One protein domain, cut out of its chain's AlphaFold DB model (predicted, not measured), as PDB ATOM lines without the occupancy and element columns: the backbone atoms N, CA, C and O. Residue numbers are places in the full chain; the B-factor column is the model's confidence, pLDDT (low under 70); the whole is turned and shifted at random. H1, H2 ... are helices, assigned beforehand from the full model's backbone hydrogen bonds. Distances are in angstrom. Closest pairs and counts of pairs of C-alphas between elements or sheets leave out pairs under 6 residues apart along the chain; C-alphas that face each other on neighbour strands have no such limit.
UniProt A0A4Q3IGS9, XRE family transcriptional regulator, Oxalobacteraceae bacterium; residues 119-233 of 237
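What this domain is: This is residues 119 to 233 of the 237 residues of the protein "XRE family transcriptional regulator" of Oxalobacteraceae bacterium (UniProt A0A4Q3IGS9). One helix, H6, lies in the middle of a cluster of crossing helices: H1 crosses it, H2 packs on its residues 216 to 220, H3 crosses it, and the last part of H5 folds against it as a helical hairpin. The rest of H5, the longest helix, reaches out of this cluster with the short helix H4 near its first residues, an arm that makes much of the domain's length. The printed part has 115 residues with six named helices, H1 to H6 in order along the chain, and no named strand; the class is all helix. It is compact, with a radius of gyration of the C-alphas of 15.0 A, yet elongated in outline, spanning 48 by 28 by 27 A.

Where its parts are: H1, residues 119 to 135, begins at C-alpha 119 at (-47.648, -23.514, 44.220) and is 24.3 A long from first to last C-alpha. H2 takes residues 141 to 149, 11.9 A, and H3 residues 155 to 168, 20.0 A. H4, residues 177 to 182, is 8.8 A long. H5, residues 185 to 207, measures 33.2 A and begins at C-alpha 185 at (-36.552, -10.739, 70.780). H6, residues 216 to 231, is 22.8 A long and ends at C-alpha 231 at (-35.329, -21.813, 48.858).

How they stand to each other: H6 is the hub, touching four helices. H1 touches it at a steep tilt of 49 degrees, opposite ways, with the closest C-alphas, those of Ala 127 and Val 225, 5.0 A apart. H2 touches residues 216 to 220 of H6 alone, at a steep tilt of 64 degrees; the closest C-alphas are those of Ala 148 and Ala 216, at 4.4 A. H3, with residues 162 to 166 alone, touches H6 and is about perpendicular to it, but only just, at 71 degrees; Ala 162 and Val 227 have the closest C-alphas, 5.7 A apart. H5 and H6 form a hairpin at a shallow tilt of 24 degrees, opposite ways, touching with residues 198 to 206 of H5 alone; the closest C-alphas, those of Ile 202 and Gly 230, are 3.9 A apart. H5 also touches H3, with residues 199 to 207 alone, at a steep tilt of 54 degrees; the C-alphas of Ala 159 and Tyr 203 are closest, at 4.5 A. H4 and H5 are close but not clearly touching; their closest C-alphas, those of Leu 180 and Arg 188, are 6.4 A apart. H1 is apart from H3, H4 and H5. In H1, H3, H4, H5 and H6 every O i to N i+4 pair is within hydrogen-bond range; in H2 4 of 5 are.

The domain as a whole: The two C-alphas farthest apart, those of Asp 184 and Lys 215, are 48.4 A from each other. The printed part has no cut and no long link. The mean pLDDT of the printed part is 89.7, and no printed residue is under 70.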
ATOM      1  N   GLU A 119     -48.859 -24.189  43.750       89.44
ATOM      2  CA  GLU A 119     -47.648 -23.514  44.220       89.44
ATOM      3  C   GLU A 119     -46.367 -24.244  43.780       89.44
ATOM      4  O   GLU A 119     -45.340 -23.605  43.571       89.44
ATOM      5  N   ASP A 120     -46.411 -25.568  43.614       91.44
ATOM      6  CA  ASP A 120     -45.262 -26.355  43.152       91.44
ATOM      7  C   ASP A 120     -45.007 -26.120  41.652       91.44
ATOM      8  O   ASP A 120     -43.856 -25.984  41.242       91.44
ATOM      9  N   TRP A 121     -46.065 -25.959  40.848       92.50
ATOM     10  CA  TRP A 121     -45.953 -25.530  39.445       92.50
ATOM     11  C   TRP A 121     -45.377 -24.120  39.305       92.50
ATOM     12  O   TRP A 121     -44.539 -23.876  38.441       92.50
ATOM     13  N   THR A 122     -45.779 -23.201  40.187       91.06
ATOM     14  CA  THR A 122     -45.232 -21.835  40.210       91.06
ATOM     15  C   THR A 122     -43.736 -21.847  40.532       91.06
ATOM     16  O   THR A 122     -42.955 -21.188  39.851       91.06
ATOM     17  N   ARG A 123     -43.312 -22.655  41.515       89.31
ATOM     18  CA  ARG A 123     -41.886 -22.842  41.838       89.31
ATOM     19  C   ARG A 123     -41.107 -23.453  40.680       89.31
ATOM     20  O   ARG A 123     -39.975 -23.045  40.443       89.31
ATOM     21  N   LEU A 124     -41.704 -24.396  39.946       91.50
ATOM     22  CA  LEU A 124     -41.081 -24.960  38.749       91.50
ATOM     23  C   LEU A 124     -40.853 -23.896  37.676       91.50
ATOM     24  O   LEU A 124     -39.754 -23.816  37.138       91.50
ATOM     25  N   ALA A 125     -41.850 -23.051  37.409       90.56
ATOM     26  CA  ALA A 125     -41.718 -21.958  36.448       90.56
ATOM     27  C   ALA A 125     -40.611 -20.968  36.858       90.56
ATOM     28  O   ALA A 125     -39.740 -20.657  36.048       90.56
ATOM     29  N   GLN A 126     -40.582 -20.561  38.130       87.06
ATOM     30  CA  GLN A 126     -39.517 -19.709  38.674       87.06
ATOM     31  C   GLN A 126     -38.140 -20.363  38.521       87.06
ATOM     32  O   GLN A 126     -37.183 -19.728  38.095       87.06
ATOM     33  N   ALA A 127     -38.029 -21.657  38.825       89.94
ATOM     34  CA  ALA A 127     -36.779 -22.391  38.688       89.94
ATOM     35  C   ALA A 127     -36.256 -22.423  37.244       89.94
ATOM     36  O   ALA A 127     -35.047 -22.315  37.031       89.94
ATOM     37  N   VAL A 128     -37.153 -22.538  36.261       90.12
ATOM     38  CA  VAL A 128     -36.806 -22.471  34.833       90.12
ATOM     39  C   VAL A 128     -36.300 -21.077  34.452       90.12
ATOM     40  O   VAL A 128     -35.285 -20.969  33.764       90.12
ATOM     41  N   GLU A 129     -36.948 -20.019  34.935       87.62
ATOM     42  CA  GLU A 129     -36.523 -18.630  34.711       87.62
ATOM     43  C   GLU A 129     -35.135 -18.346  35.312       87.62
ATOM     44  O   GLU A 129     -34.248 -17.811  34.635       87.62
ATOM     45  N   TYR A 130     -34.904 -18.783  36.555       85.81
ATOM     46  CA  TYR A 130     -33.584 -18.715  37.183       85.81
ATOM     47  C   TYR A 130     -32.553 -19.487  36.364       85.81
ATOM     48  O   TYR A 130     -31.488 -18.955  36.075       85.81
ATOM     49  N   TYR A 131     -32.851 -20.720  35.951       87.56
ATOM     50  CA  TYR A 131     -31.927 -21.507  35.137       87.56
ATOM     51  C   TYR A 131     -31.528 -20.780  33.843       87.56
ATOM     52  O   TYR A 131     -30.334 -20.696  33.546       87.56
ATOM     53  N   ALA A 132     -32.495 -20.208  33.118       87.12
ATOM     54  CA  ALA A 132     -32.235 -19.443  31.899       87.12
ATOM     55  C   ALA A 132     -31.300 -18.251  32.169       87.12
ATOM     56  O   ALA A 132     -30.270 -18.113  31.512       87.12
ATOM     57  N   THR A 133     -31.594 -17.471  33.212       85.31
ATOM     58  CA  THR A 133     -30.781 -16.312  33.620       85.31
ATOM     59  C   THR A 133     -29.362 -16.718  34.040       85.31
ATOM     60  O   THR A 133     -28.374 -16.054  33.724       85.31
ATOM     61  N   LEU A 134     -29.232 -17.833  34.762       84.88
ATOM     62  CA  LEU A 134     -27.951 -18.299  35.293       84.88
ATOM     63  C   LEU A 134     -27.043 -18.895  34.229       84.88
ATOM     64  O   LEU A 134     -25.823 -18.770  34.346       84.88
ATOM     65  N   LYS A 135     -27.617 -19.500  33.186       80.69
ATOM     66  CA  LYS A 135     -26.859 -20.048  32.059       80.69
ATOM     67  C   LYS A 135     -26.046 -18.973  31.330       80.69
ATOM     68  O   LYS A 135     -24.964 -19.263  30.830       80.69
ATOM     69  N   GLU A 136     -26.526 -17.733  31.327       82.25
ATOM     70  CA  GLU A 136     -25.855 -16.587  30.699       82.25
ATOM     71  C   GLU A 136     -24.875 -15.870  31.652       82.25
ATOM     72  O   GLU A 136     -24.059 -15.041  31.237       82.25
ATOM     73  N   SER A 137     -24.900 -16.207  32.947       83.19
ATOM     74  CA  SER A 137     -24.117 -15.524  33.977       83.19
ATOM     75  C   SER A 137     -22.670 -16.016  34.058       83.19
ATOM     76  O   SER A 137     -22.357 -17.060  34.642       83.19
ATOM     77  N   LYS A 138     -21.734 -15.178  33.593       83.69
ATOM     78  CA  LYS A 138     -20.281 -15.413  33.731       83.69
ATOM     79  C   LYS A 138     -19.822 -15.549  35.188       83.69
ATOM     80  O   LYS A 138     -18.849 -16.245  35.457       83.69
ATOM     81  N   LYS A 139     -20.516 -14.901  36.132       84.31
ATOM     82  CA  LYS A 139     -20.174 -14.918  37.567       84.31
ATOM     83  C   LYS A 139     -20.388 -16.299  38.190       84.31
ATOM     84  O   LYS A 139     -19.666 -16.680  39.106       84.31
ATOM     85  N   ILE A 140     -21.387 -17.032  37.707       84.94
ATOM     86  CA  ILE A 140     -21.860 -18.276  38.329       84.94
ATOM     87  C   ILE A 140     -21.349 -19.501  37.560       84.94
ATOM     88  O   ILE A 140     -21.246 -20.588  38.127       84.94
ATOM     89  N   TYR A 141     -20.899 -19.316  36.317       83.19
ATOM     90  CA  TYR A 141     -20.321 -20.374  35.492       83.19
ATOM     91  C   TYR A 141     -19.192 -21.182  36.168       83.19
ATOM     92  O   TYR A 141     -19.275 -22.411  36.143       83.19
ATOM     93  N   PRO A 142     -18.184 -20.581  36.847       85.75
ATOM     94  CA  PRO A 142     -17.148 -21.369  37.522       85.75
ATOM     95  C   PRO A 142     -17.731 -22.298  38.589       85.75
ATOM     96  O   PRO A 142     -17.324 -23.452  38.712       85.75
ATOM     97  N   PHE A 143     -18.747 -21.828  39.314       86.75
ATOM     98  CA  PHE A 143     -19.439 -22.623  40.318       86.75
ATOM     99  C   PHE A 143     -20.207 -23.796  39.681       86.75
ATOM    100  O   PHE A 143     -20.078 -24.935  40.135       86.75
ATOM    101  N   LEU A 144     -20.951 -23.551  38.596       87.44
ATOM    102  CA  LEU A 144     -21.720 -24.589  37.894       87.44
ATOM    103  C   LEU A 144     -20.822 -25.609  37.185       87.44
ATOM    104  O   LEU A 144     -21.137 -26.797  37.186       87.44
ATOM    105  N   SER A 145     -19.669 -25.182  36.660       87.44
ATOM    106  CA  SER A 145     -18.694 -26.089  36.042       87.44
ATOM    107  C   SER A 145     -18.155 -27.127  37.030       87.44
ATOM    108  O   SER A 145     -17.903 -28.268  36.646       87.44
ATOM    109  N   LYS A 146     -18.058 -26.777  38.323       89.38
ATOM    110  CA  LYS A 146     -17.671 -27.731  39.368       89.38
ATOM    111  C   LYS A 146     -18.714 -28.840  39.508       89.38
ATOM    112  O   LYS A 146     -18.336 -30.003  39.588       89.38
ATOM    113  N   ILE A 147     -20.005 -28.504  39.484       90.38
ATOM    114  CA  ILE A 147     -21.091 -29.500  39.505       90.38
ATOM    115  C   ILE A 147     -21.066 -30.364  38.239       90.38
ATOM    116  O   ILE A 147     -21.116 -31.590  38.325       90.38
ATOM    117  N   ALA A 148     -20.952 -29.732  37.071       91.31
ATOM    118  CA  ALA A 148     -20.989 -30.413  35.779       91.31
ATOM    119  C   ALA A 148     -19.875 -31.462  35.628       91.31
ATOM    120  O   ALA A 148     -20.139 -32.605  35.246       91.31
ATOM    121  N   ASN A 149     -18.648 -31.077  35.993       91.69
ATOM    122  CA  ASN A 149     -17.438 -31.866  35.762       91.69
ATOM    123  C   ASN A 149     -17.100 -32.837  36.898       91.69
ATOM    124  O   ASN A 149     -16.170 -33.630  36.767       91.69
ATOM    125  N   SER A 150     -17.829 -32.800  38.015       89.81
ATOM    126  CA  SER A 150     -17.598 -33.754  39.099       89.81
ATOM    127  C   SER A 150     -18.064 -35.152  38.690       89.81
ATOM    128  O   SER A 150     -19.217 -35.344  38.287       89.81
ATOM    129  N   SER A 151     -17.169 -36.133  38.816       87.38
ATOM    130  CA  SER A 151     -17.459 -37.553  38.582       87.38
ATOM    131  C   SER A 151     -18.342 -38.148  39.676       87.38
ATOM    132  O   SER A 151     -19.178 -39.005  39.402       87.38
ATOM    133  N   HIS A 152     -18.176 -37.666  40.906       93.69
ATOM    134  CA  HIS A 152     -18.967 -38.064  42.054       93.69
ATOM    135  C   HIS A 152     -19.137 -36.883  43.009       93.69
ATOM    136  O   HIS A 152     -18.165 -36.207  43.349       93.69
ATOM    137  N   ILE A 153     -20.370 -36.646  43.446       93.62
ATOM    138  CA  ILE A 153     -20.720 -35.664  44.471       93.62
ATOM    139  C   ILE A 153     -21.539 -36.394  45.536       93.62
ATOM    140  O   ILE A 153     -22.534 -37.053  45.216       93.62
ATOM    141  N   SER A 154     -21.117 -36.291  46.797       95.25
ATOM    142  CA  SER A 154     -21.875 -36.838  47.923       95.25
ATOM    143  C   SER A 154     -23.133 -35.991  48.196       95.25
ATOM    144  O   SER A 154     -23.114 -34.781  47.944       95.25
ATOM    145  N   PRO A 155     -24.214 -36.552  48.773       95.44
ATOM    146  CA  PRO A 155     -25.405 -35.768  49.122       95.44
ATOM    147  C   PRO A 155     -25.108 -34.564  50.033       95.44
ATOM    148  O   PRO A 155     -25.720 -33.504  49.896       95.44
ATOM    149  N   THR A 156     -24.135 -34.693  50.939       95.94
ATOM    150  CA  THR A 156     -23.698 -33.618  51.843       95.94
ATOM    151  C   THR A 156     -22.938 -32.508  51.120       95.94
ATOM    152  O   THR A 156     -23.159 -31.326  51.404       95.94
ATOM    153  N   ASP A 157     -22.084 -32.859  50.152       94.69
ATOM    154  CA  ASP A 157     -21.390 -31.870  49.320       94.69
ATOM    155  C   ASP A 157     -22.379 -31.145  48.410       94.69
ATOM    156  O   ASP A 157     -22.343 -29.919  48.312       94.69
ATOM    157  N   GLN A 158     -23.319 -31.886  47.816       95.12
ATOM    158  CA  GLN A 158     -24.403 -31.345  46.998       95.12
ATOM    159  C   GLN A 158     -25.234 -30.326  47.787       95.12
ATOM    160  O   GLN A 158     -25.409 -29.196  47.328       95.12
ATOM    161  N   ALA A 159     -25.652 -30.667  49.009       96.06
ATOM    162  CA  ALA A 159     -26.384 -29.763  49.896       96.06
ATOM    163  C   ALA A 159     -25.570 -28.509  50.276       96.06
ATOM    164  O   ALA A 159     -26.088 -27.387  50.278       96.06
ATOM    165  N   THR A 160     -24.276 -28.673  50.556       95.50
ATOM    166  CA  THR A 160     -23.377 -27.556  50.893       95.50
ATOM    167  C   THR A 160     -23.187 -26.614  49.708       95.50
ATOM    168  O   THR A 160     -23.287 -25.391  49.852       95.50
ATOM    169  N   MET A 161     -22.958 -27.171  48.518       94.56
ATOM    170  CA  MET A 161     -22.890 -26.411  47.274       94.56
ATOM    171  C   MET A 161     -24.213 -25.682  47.024       94.56
ATOM    172  O   MET A 161     -24.201 -24.488  46.735       94.56
ATOM    173  N   ALA A 162     -25.353 -26.345  47.211       95.44
ATOM    174  CA  ALA A 162     -26.661 -25.748  46.963       95.44
ATOM    175  C   ALA A 162     -26.924 -24.529  47.846       95.44
ATOM    176  O   ALA A 162     -27.386 -23.497  47.364       95.44
ATOM    177  N   PHE A 163     -26.556 -24.601  49.124       95.19
ATOM    178  CA  PHE A 163     -26.681 -23.455  50.019       95.19
ATOM    179  C   PHE A 163     -25.725 -22.314  49.653       95.19
ATOM    180  O   PHE A 163     -26.105 -21.149  49.738       95.19
ATOM    181  N   ASN A 164     -24.510 -22.616  49.187       93.31
ATOM    182  CA  ASN A 164     -23.606 -21.586  48.671       93.31
ATOM    183  C   ASN A 164     -24.156 -20.915  47.408       93.31
ATOM    184  O   ASN A 164     -24.040 -19.699  47.278       93.31
ATOM    185  N   LEU A 165     -24.799 -21.672  46.516       92.06
ATOM    186  CA  LEU A 165     -25.505 -21.092  45.378       92.06
ATOM    187  C   LEU A 165     -26.662 -20.204  45.850       92.06
ATOM    188  O   LEU A 165     -26.746 -19.060  45.427       92.06
ATOM    189  N   ALA A 166     -27.494 -20.677  46.780       92.69
ATOM    190  CA  ALA A 166     -28.600 -19.887  47.321       92.69
ATOM    191  C   ALA A 166     -28.129 -18.551  47.926       92.69
ATOM    192  O   ALA A 166     -28.781 -17.531  47.725       92.69
ATOM    193  N   LYS A 167     -26.965 -18.531  48.594       91.19
ATOM    194  CA  LYS A 167     -26.322 -17.293  49.068       91.19
ATOM    195  C   LYS A 167     -25.919 -16.359  47.937       91.19
ATOM    196  O   LYS A 167     -26.113 -15.158  48.046       91.19
ATOM    197  N   LEU A 168     -25.303 -16.901  46.885       88.06
ATOM    198  CA  LEU A 168     -24.865 -16.114  45.729       88.06
ATOM    199  C   LEU A 168     -26.044 -15.488  44.977       88.06
ATOM    200  O   LEU A 168     -25.859 -14.463  44.326       88.06
ATOM    201  N   LEU A 169     -27.216 -16.119  45.065       87.19
ATOM    202  CA  LEU A 169     -28.477 -15.658  44.488       87.19
ATOM    203  C   LEU A 169     -29.325 -14.824  45.457       87.19
ATOM    204  O   LEU A 169     -30.388 -14.368  45.059       87.19
ATOM    205  N   GLU A 170     -28.889 -14.660  46.709       89.25
ATOM    206  CA  GLU A 170     -29.626 -13.937  47.758       89.25
ATOM    207  C   GLU A 170     -31.034 -14.509  48.042       89.25
ATOM    208  O   GLU A 170     -31.944 -13.806  48.476       89.25
ATOM    209  N   ILE A 171     -31.215 -15.819  47.840       88.81
ATOM    210  CA  ILE A 171     -32.481 -16.542  48.083       88.81
ATOM    211  C   ILE A 171     -32.411 -17.487  49.287       88.81
ATOM    212  O   ILE A 171     -33.347 -18.235  49.563       88.81
ATOM    213  N   ASP A 172     -31.307 -17.490  50.030       88.06
ATOM    214  CA  ASP A 172     -31.116 -18.388  51.172       88.06
ATOM    215  C   ASP A 172     -31.927 -17.982  52.415       88.06
ATOM    216  O   ASP A 172     -31.989 -18.727  53.392       88.06
ATOM    217  N   GLY A 173     -32.592 -16.824  52.359       80.06
ATOM    218  CA  GLY A 173     -33.531 -16.348  53.370       80.06
ATOM    219  C   GLY A 173     -32.928 -15.764  54.617       80.06
ATOM    220  O   GLY A 173     -33.646 -15.612  55.603       80.06
ATOM    221  N   ARG A 174     -31.639 -15.436  54.587       81.06
ATOM    222  CA  ARG A 174     -31.066 -14.640  55.657       81.06
ATOM    223  C   ARG A 174     -31.699 -13.246  55.647       81.06
ATOM    224  O   ARG A 174     -31.682 -12.595  54.603       81.06
ATOM    225  N   PRO A 175     -32.232 -12.777  56.784       76.75
ATOM    226  CA  PRO A 175     -32.647 -11.389  56.915       76.75
ATOM    227  C   PRO A 175     -31.435 -10.464  56.759       76.75
ATOM    228  O   PRO A 175     -30.301 -10.834  57.086       76.75
ATOM    229  N   SER A 176     -31.676  -9.244  56.284       80.00
ATOM    230  CA  SER A 176     -30.641  -8.214  56.287       80.00
ATOM    231  C   SER A 176     -30.228  -7.883  57.728       80.00
ATOM    232  O   SER A 176     -30.998  -8.065  58.679       80.00
ATOM    233  N   LYS A 177     -28.992  -7.407  57.914       81.62
ATOM    234  CA  LYS A 177     -28.498  -7.036  59.252       81.62
ATOM    235  C   LYS A 177     -29.317  -5.886  59.835       81.62
ATOM    236  O   LYS A 177     -29.563  -5.847  61.036       81.62
ATOM    237  N   GLU A 178     -29.763  -4.987  58.969       81.81
ATOM    238  CA  GLU A 178     -30.616  -3.848  59.284       81.81
ATOM    239  C   GLU A 178     -31.963  -4.321  59.836       81.81
ATOM    240  O   GLU A 178     -32.399  -3.832  60.878       81.81
ATOM    241  N   LEU A 179     -32.575  -5.331  59.201       80.81
ATOM    242  CA  LEU A 179     -33.812  -5.934  59.687       80.81
ATOM    243  C   LEU A 179     -33.589  -6.567  61.062       80.81
ATOM    244  O   LEU A 179     -34.285  -6.205  62.003       80.81
ATOM    245  N   LEU A 180     -32.576  -7.424  61.219       81.25
ATOM    246  CA  LEU A 180     -32.284  -8.090  62.499       81.25
ATOM    247  C   LEU A 180     -32.075  -7.121  63.669       81.25
ATOM    248  O   LEU A 180     -32.497  -7.419  64.785       81.25
ATOM    249  N   ASN A 181     -31.432  -5.980  63.423       84.88
ATOM    250  CA  ASN A 181     -31.167  -4.973  64.451       84.88
ATOM    251  C   ASN A 181     -32.420  -4.184  64.864       84.88
ATOM    252  O   ASN A 181     -32.419  -3.566  65.925       84.88
ATOM    253  N   SER A 182     -33.472  -4.199  64.039       84.56
ATOM    254  CA  SER A 182     -34.739  -3.497  64.292       84.56
ATOM    255  C   SER A 182     -35.802  -4.351  64.994       84.56
ATOM    256  O   SER A 182     -36.828  -3.820  65.415       84.56
ATOM    257  N   LEU A 183     -35.581  -5.665  65.113       87.25
ATOM    258  CA  LEU A 183     -36.564  -6.606  65.649       87.25
ATOM    259  C   LEU A 183     -36.456  -6.760  67.167       87.25
ATOM    260  O   LEU A 183     -35.363  -6.790  67.738       87.25
ATOM    261  N   ASP A 184     -37.606  -6.949  67.811       89.44
ATOM    262  CA  ASP A 184     -37.653  -7.416  69.192       89.44
ATOM    263  C   ASP A 184     -37.225  -8.895  69.306       89.44
ATOM    264  O   ASP A 184     -37.068  -9.615  68.314       89.44
ATOM    265  N   GLY A 185     -37.025  -9.373  70.538       85.19
ATOM    266  CA  GLY A 185     -36.552 -10.739  70.780       85.19
ATOM    267  C   GLY A 185     -37.485 -11.832  70.247       85.19
ATOM    268  O   GLY A 185     -37.009 -12.904  69.875       85.19
ATOM    269  N   LYS A 186     -38.798 -11.581  70.168       86.25
ATOM    270  CA  LYS A 186     -39.764 -12.566  69.670       86.25
ATOM    271  C   LYS A 186     -39.731 -12.625  68.144       86.25
ATOM    272  O   LYS A 186     -39.573 -13.711  67.589       86.25
ATOM    273  N   ALA A 187     -39.811 -11.476  67.483       84.31
ATOM    274  CA  ALA A 187     -39.761 -11.378  66.031       84.31
ATOM    275  C   ALA A 187     -38.414 -11.870  65.481       84.31
ATOM    276  O   ALA A 187     -38.367 -12.551  64.458       84.31
ATOM    277  N   ARG A 188     -37.312 -11.616  66.198       85.00
ATOM    278  CA  ARG A 188     -35.995 -12.159  65.845       85.00
ATOM    279  C   ARG A 188     -35.965 -13.689  65.870       85.00
ATOM    280  O   ARG A 188     -35.480 -14.293  64.919       85.00
ATOM    281  N   ASN A 189     -36.529 -14.311  66.907       85.38
ATOM    282  CA  ASN A 189     -36.603 -15.771  67.000       85.38
ATOM    283  C   ASN A 189     -37.442 -16.385  65.868       85.38
ATOM    284  O   ASN A 189     -37.085 -17.438  65.344       85.38
ATOM    285  N   GLU A 190     -38.541 -15.733  65.477       84.69
ATOM    286  CA  GLU A 190     -39.385 -16.180  64.360       84.69
ATOM    287  C   GLU A 190     -38.628 -16.121  63.025       84.69
ATOM    288  O   GLU A 190     -38.631 -17.091  62.264       84.69
ATOM    289  N   VAL A 191     -37.901 -15.030  62.780       85.12
ATOM    290  CA  VAL A 191     -37.068 -14.869  61.580       85.12
ATOM    291  C   VAL A 191     -35.919 -15.884  61.548       85.12
ATOM    292  O   VAL A 191     -35.669 -16.500  60.507       85.12
ATOM    293  N   ASP A 192     -35.243 -16.117  62.675       84.25
ATOM    294  CA  ASP A 192     -34.163 -17.109  62.772       84.25
ATOM    295  C   ASP A 192     -34.688 -18.544  62.555       84.25
ATOM    296  O   ASP A 192     -34.031 -19.372  61.903       84.25
ATOM    297  N   ALA A 193     -35.897 -18.845  63.041       85.31
ATOM    298  CA  ALA A 193     -36.569 -20.118  62.796       85.31
ATOM    299  C   ALA A 193     -36.936 -20.300  61.313       85.31
ATOM    300  O   ALA A 193     -36.708 -21.379  60.754       85.31
ATOM    301  N   GLU A 194     -37.439 -19.254  60.649       84.88
ATOM    302  CA  GLU A 194     -37.732 -19.287  59.211       84.88
ATOM    303  C   GLU A 194     -36.457 -19.499  58.382       84.88
ATOM    304  O   GLU A 194     -36.429 -20.366  57.500       84.88
ATOM    305  N   ALA A 195     -35.375 -18.779  58.696       86.50
ATOM    306  CA  ALA A 195     -34.084 -18.935  58.026       86.50
ATOM    307  C   ALA A 195     -33.520 -20.357  58.202       86.50
ATOM    308  O   ALA A 195     -33.021 -20.967  57.249       86.50
ATOM    309  N   THR A 196     -33.655 -20.925  59.405       89.31
ATOM    310  CA  THR A 196     -33.261 -22.313  59.688       89.31
ATOM    311  C   THR A 196     -34.095 -23.305  58.878       89.31
ATOM    312  O   THR A 196     -33.543 -24.212  58.251       89.31
ATOM    313  N   SER A 197     -35.416 -23.110  58.826       89.69
ATOM    314  CA  SER A 197     -36.326 -23.942  58.033       89.69
ATOM    315  C   SER A 197     -35.981 -23.903  56.540       89.69
ATOM    316  O   SER A 197     -35.879 -24.950  55.895       89.69
ATOM    317  N   ARG A 198     -35.700 -22.711  55.993       91.25
ATOM    318  CA  ARG A 198     -35.304 -22.541  54.588       91.25
ATOM    319  C   ARG A 198     -33.977 -23.224  54.280       91.25
ATOM    320  O   ARG A 198     -33.874 -23.932  53.281       91.25
ATOM    321  N   LYS A 199     -32.981 -23.086  55.159       93.38
ATOM    322  CA  LYS A 199     -31.693 -23.781  55.027       93.38
ATOM    323  C   LYS A 199     -31.873 -25.299  54.959       93.38
ATOM    324  O   LYS A 199     -31.319 -25.936  54.066       93.38
ATOM    325  N   LEU A 200     -32.670 -25.871  55.865       93.81
ATOM    326  CA  LEU A 200     -32.969 -27.308  55.868       93.81
ATOM    327  C   LEU A 200     -33.697 -27.742  54.595       93.81
ATOM    328  O   LEU A 200     -33.375 -28.785  54.031       93.81
ATOM    329  N   SER A 201     -34.633 -26.927  54.112       94.69
ATOM    330  CA  SER A 201     -35.340 -27.181  52.860       94.69
ATOM    331  C   SER A 201     -34.403 -27.185  51.647       94.69
ATOM    332  O   SER A 201     -34.476 -28.097  50.824       94.69
ATOM    333  N   ILE A 202     -33.471 -26.226  51.559       95.88
ATOM    334  CA  ILE A 202     -32.436 -26.197  50.514       95.88
ATOM    335  C   ILE A 202     -31.591 -27.469  50.571       95.88
ATOM    336  O   ILE A 202     -31.401 -28.111  49.541       95.88
ATOM    337  N   TYR A 203     -31.122 -27.871  51.755       96.56
ATOM    338  CA  TYR A 203     -30.335 -29.099  51.910       96.56
ATOM    339  C   TYR A 203     -31.100 -30.344  51.470       96.56
ATOM    340  O   TYR A 203     -30.592 -31.121  50.664       96.56
ATOM    341  N   ALA A 204     -32.326 -30.510  51.961       96.12
ATOM    342  CA  ALA A 204     -33.144 -31.667  51.636       96.12
ATOM    343  C   ALA A 204     -33.446 -31.714  50.134       96.12
ATOM    344  O   ALA A 204     -33.060 -32.675  49.474       96.12
ATOM    345  N   ALA A 205     -34.055 -30.660  49.582       95.81
ATOM    346  CA  ALA A 205     -34.475 -30.620  48.183       95.81
ATOM    347  C   ALA A 205     -33.297 -30.811  47.225       95.81
ATOM    348  O   ALA A 205     -33.398 -31.587  46.278       95.81
ATOM    349  N   SER A 206     -32.169 -30.148  47.498       95.69
ATOM    350  CA  SER A 206     -31.003 -30.214  46.620       95.69
ATOM    351  C   SER A 206     -30.268 -31.536  46.637       95.69
ATOM    352  O   SER A 206     -29.555 -31.792  45.682       95.69
ATOM    353  N   SER A 207     -30.450 -32.380  47.653       95.69
ATOM    354  CA  SER A 207     -29.817 -33.705  47.728       95.69
ATOM    355  C   SER A 207     -30.580 -34.811  46.987       95.69
ATOM    356  O   SER A 207     -30.036 -35.890  46.774       95.69
ATOM    357  N   LEU A 208     -31.833 -34.556  46.588       95.44
ATOM    358  CA  LEU A 208     -32.693 -35.549  45.931       95.44
ATOM    359  C   LEU A 208     -32.318 -35.860  44.474       95.44
ATOM    360  O   LEU A 208     -32.439 -37.025  44.089       95.44
ATOM    361  N   PRO A 209     -31.914 -34.888  43.627       94.81
ATOM    362  CA  PRO A 209     -31.594 -35.190  42.242       94.81
ATOM    363  C   PRO A 209     -30.403 -36.155  42.144       94.81
ATOM    364  O   PRO A 209     -29.354 -35.873  42.732       94.81
ATOM    365  N   PRO A 210     -30.515 -37.248  41.366       94.69
ATOM    366  CA  PRO A 210     -29.449 -38.235  41.202       94.69
ATOM    367  C   PRO A 210     -28.345 -37.728  40.255       94.69
ATOM    368  O   PRO A 210     -28.081 -38.320  39.210       94.69
ATOM    369  N   ILE A 211     -27.684 -36.622  40.617       93.88
ATOM    370  CA  ILE A 211     -26.745 -35.893  39.746       93.88
ATOM    371  C   ILE A 211     -25.572 -36.748  39.263       93.88
ATOM    372  O   ILE A 211     -25.072 -36.527  38.168       93.88
ATOM    373  N   ASN A 212     -25.161 -37.769  40.015       94.12
ATOM    374  CA  ASN A 212     -24.074 -38.665  39.606       94.12
ATOM    375  C   ASN A 212     -24.424 -39.528  38.376       94.12
ATOM    376  O   ASN A 212     -23.521 -40.048  37.732       94.12
ATOM    377  N   TYR A 213     -25.710 -39.646  38.030       94.94
ATOM    378  CA  TYR A 213     -26.206 -40.430  36.893       94.94
ATOM    379  C   TYR A 213     -26.701 -39.558  35.726       94.94
ATOM    380  O   TYR A 213     -27.253 -40.077  34.760       94.94
ATOM    381  N   MET A 214     -26.527 -38.238  35.818       95.44
ATOM    382  CA  MET A 214     -26.989 -37.268  34.822       95.44
ATOM    383  C   MET A 214     -25.840 -36.783  33.935       95.44
ATOM    384  O   MET A 214     -24.681 -36.736  34.361       95.44
ATOM    385  N   LYS A 215     -26.154 -36.348  32.711       94.75
ATOM    386  CA  LYS A 215     -25.191 -35.630  31.856       94.75
ATOM    387  C   LYS A 215     -24.884 -34.249  32.439       94.75
ATOM    388  O   LYS A 215     -25.660 -33.712  33.220       94.75
ATOM    389  N   ALA A 216     -23.770 -33.645  32.031       90.56
ATOM    390  CA  ALA A 216     -23.301 -32.358  32.557       90.56
ATOM    391  C   ALA A 216     -24.389 -31.261  32.588       90.56
ATOM    392  O   ALA A 216     -24.635 -30.675  33.643       90.56
ATOM    393  N   ASP A 217     -25.087 -31.032  31.474       89.06
ATOM    394  CA  ASP A 217     -26.132 -30.000  31.393       89.06
ATOM    395  C   ASP A 217     -27.369 -30.340  32.240       89.06
ATOM    396  O   ASP A 217     -27.957 -29.465  32.882       89.06
ATOM    397  N   GLU A 218     -27.728 -31.627  32.299       93.50
ATOM    398  CA  GLU A 218     -28.830 -32.147  33.115       93.50
ATOM    399  C   GLU A 218     -28.527 -31.980  34.613       93.50
ATOM    400  O   GLU A 218     -29.407 -31.558  35.366       93.50
ATOM    401  N   LYS A 219     -27.273 -32.215  35.040       93.81
ATOM    402  CA  LYS A 219     -26.818 -31.973  36.421       93.81
ATOM    403  C   LYS A 219     -27.044 -30.525  36.821       93.81
ATOM    404  O   LYS A 219     -27.603 -30.273  37.884       93.81
ATOM    405  N   ILE A 220     -26.609 -29.581  35.982       92.38
ATOM    406  CA  ILE A 220     -26.742 -28.146  36.260       92.38
ATOM    407  C   ILE A 220     -28.222 -27.780  36.403       92.38
ATOM    408  O   ILE A 220     -28.596 -27.130  37.381       92.38
ATOM    409  N   ALA A 221     -29.061 -28.207  35.456       92.69
ATOM    410  CA  ALA A 221     -30.490 -27.911  35.478       92.69
ATOM    411  C   ALA A 221     -31.169 -28.491  36.726       92.69
ATOM    412  O   ALA A 221     -31.802 -27.752  37.480       92.69
ATOM    413  N   ALA A 222     -30.982 -29.786  36.995       94.44
ATOM    414  CA  ALA A 222     -31.578 -30.450  38.150       94.44
ATOM    415  C   ALA A 222     -31.098 -29.843  39.477       94.44
ATOM    416  O   ALA A 222     -31.896 -29.620  40.390       94.44
ATOM    417  N   PHE A 223     -29.807 -29.511  39.562       94.56
ATOM    418  CA  PHE A 223     -29.220 -28.855  40.722       94.56
ATOM    419  C   PHE A 223     -29.838 -27.473  40.964       94.56
ATOM    420  O   PHE A 223     -30.360 -27.234  42.050       94.56
ATOM    421  N   ILE A 224     -29.866 -26.592  39.957       93.12
ATOM    422  CA  ILE A 224     -30.471 -25.254  40.085       93.12
ATOM    423  C   ILE A 224     -31.944 -25.369  40.471       93.12
ATOM    424  O   ILE A 224     -32.364 -24.747  41.446       93.12
ATOM    425  N   VAL A 225     -32.712 -26.208  39.769       93.94
ATOM    426  CA  VAL A 225     -34.142 -26.385  40.048       93.94
ATOM    427  C   VAL A 225     -34.362 -26.790  41.501       93.94
ATOM    428  O   VAL A 225     -35.161 -26.171  42.201       93.94
ATOM    429  N   SER A 226     -33.600 -27.763  41.995       95.12
ATOM    430  CA  SER A 226     -33.723 -28.225  43.377       95.12
ATOM    431  C   SER A 226     -33.346 -27.166  44.427       95.12
ATOM    432  O   SER A 226     -33.996 -27.092  45.473       95.12
ATOM    433  N   VAL A 227     -32.370 -26.292  44.138       95.06
ATOM    434  CA  VAL A 227     -32.015 -25.150  45.003       95.06
ATOM    435  C   VAL A 227     -33.172 -24.157  45.092       95.06
ATOM    436  O   VAL A 227     -33.557 -23.778  46.198       95.06
ATOM    437  N   ILE A 228     -33.757 -23.770  43.951       92.50
ATOM    438  CA  ILE A 228     -34.886 -22.825  43.904       92.50
ATOM    439  C   ILE A 228     -36.106 -23.410  44.626       92.50
ATOM    440  O   ILE A 228     -36.718 -22.737  45.458       92.50
ATOM    441  N   PHE A 229     -36.427 -24.683  44.382       92.38
ATOM    442  CA  PHE A 229     -37.511 -25.367  45.090       92.38
ATOM    443  C   PHE A 229     -37.310 -25.337  46.604       92.38
ATOM    444  O   PHE A 229     -38.243 -25.001  47.334       92.38
ATOM    445  N   GLY A 230     -36.097 -25.647  47.069       92.88
ATOM    446  CA  GLY A 230     -35.762 -25.623  48.486       92.88
ATOM    447  C   GLY A 230     -35.861 -24.222  49.096       92.88
ATOM    448  O   GLY A 230     -36.454 -24.064  50.163       92.88
ATOM    449  N   ALA A 231     -35.346 -23.204  48.403       91.94
ATOM    450  CA  ALA A 231     -35.329 -21.813  48.858       91.94
ATOM    451  C   ALA A 231     -36.737 -21.203  48.977       91.94
ATOM    452  O   ALA A 231     -37.051 -20.526  49.958       91.94
ATOM    453  N   HIS A 232     -37.618 -21.485  48.015       87.81
ATOM    454  CA  HIS A 232     -38.988 -20.956  47.991       87.81
ATOM    455  C   HIS A 232     -40.021 -21.887  48.635       87.81
ATOM    456  O   HIS A 232     -41.237 -21.632  48.587       87.81
ATOM    457  N   TYR A 233     -39.577 -22.980  49.252       84.31
ATOM    458  CA  TYR A 233     -40.450 -23.801  50.069       84.31
ATOM    459  C   TYR A 233     -40.750 -23.077  51.381       84.31
ATOM    460  O   TYR A 233     -39.866 -22.793  52.187       84.31
TER     461      TYR A 233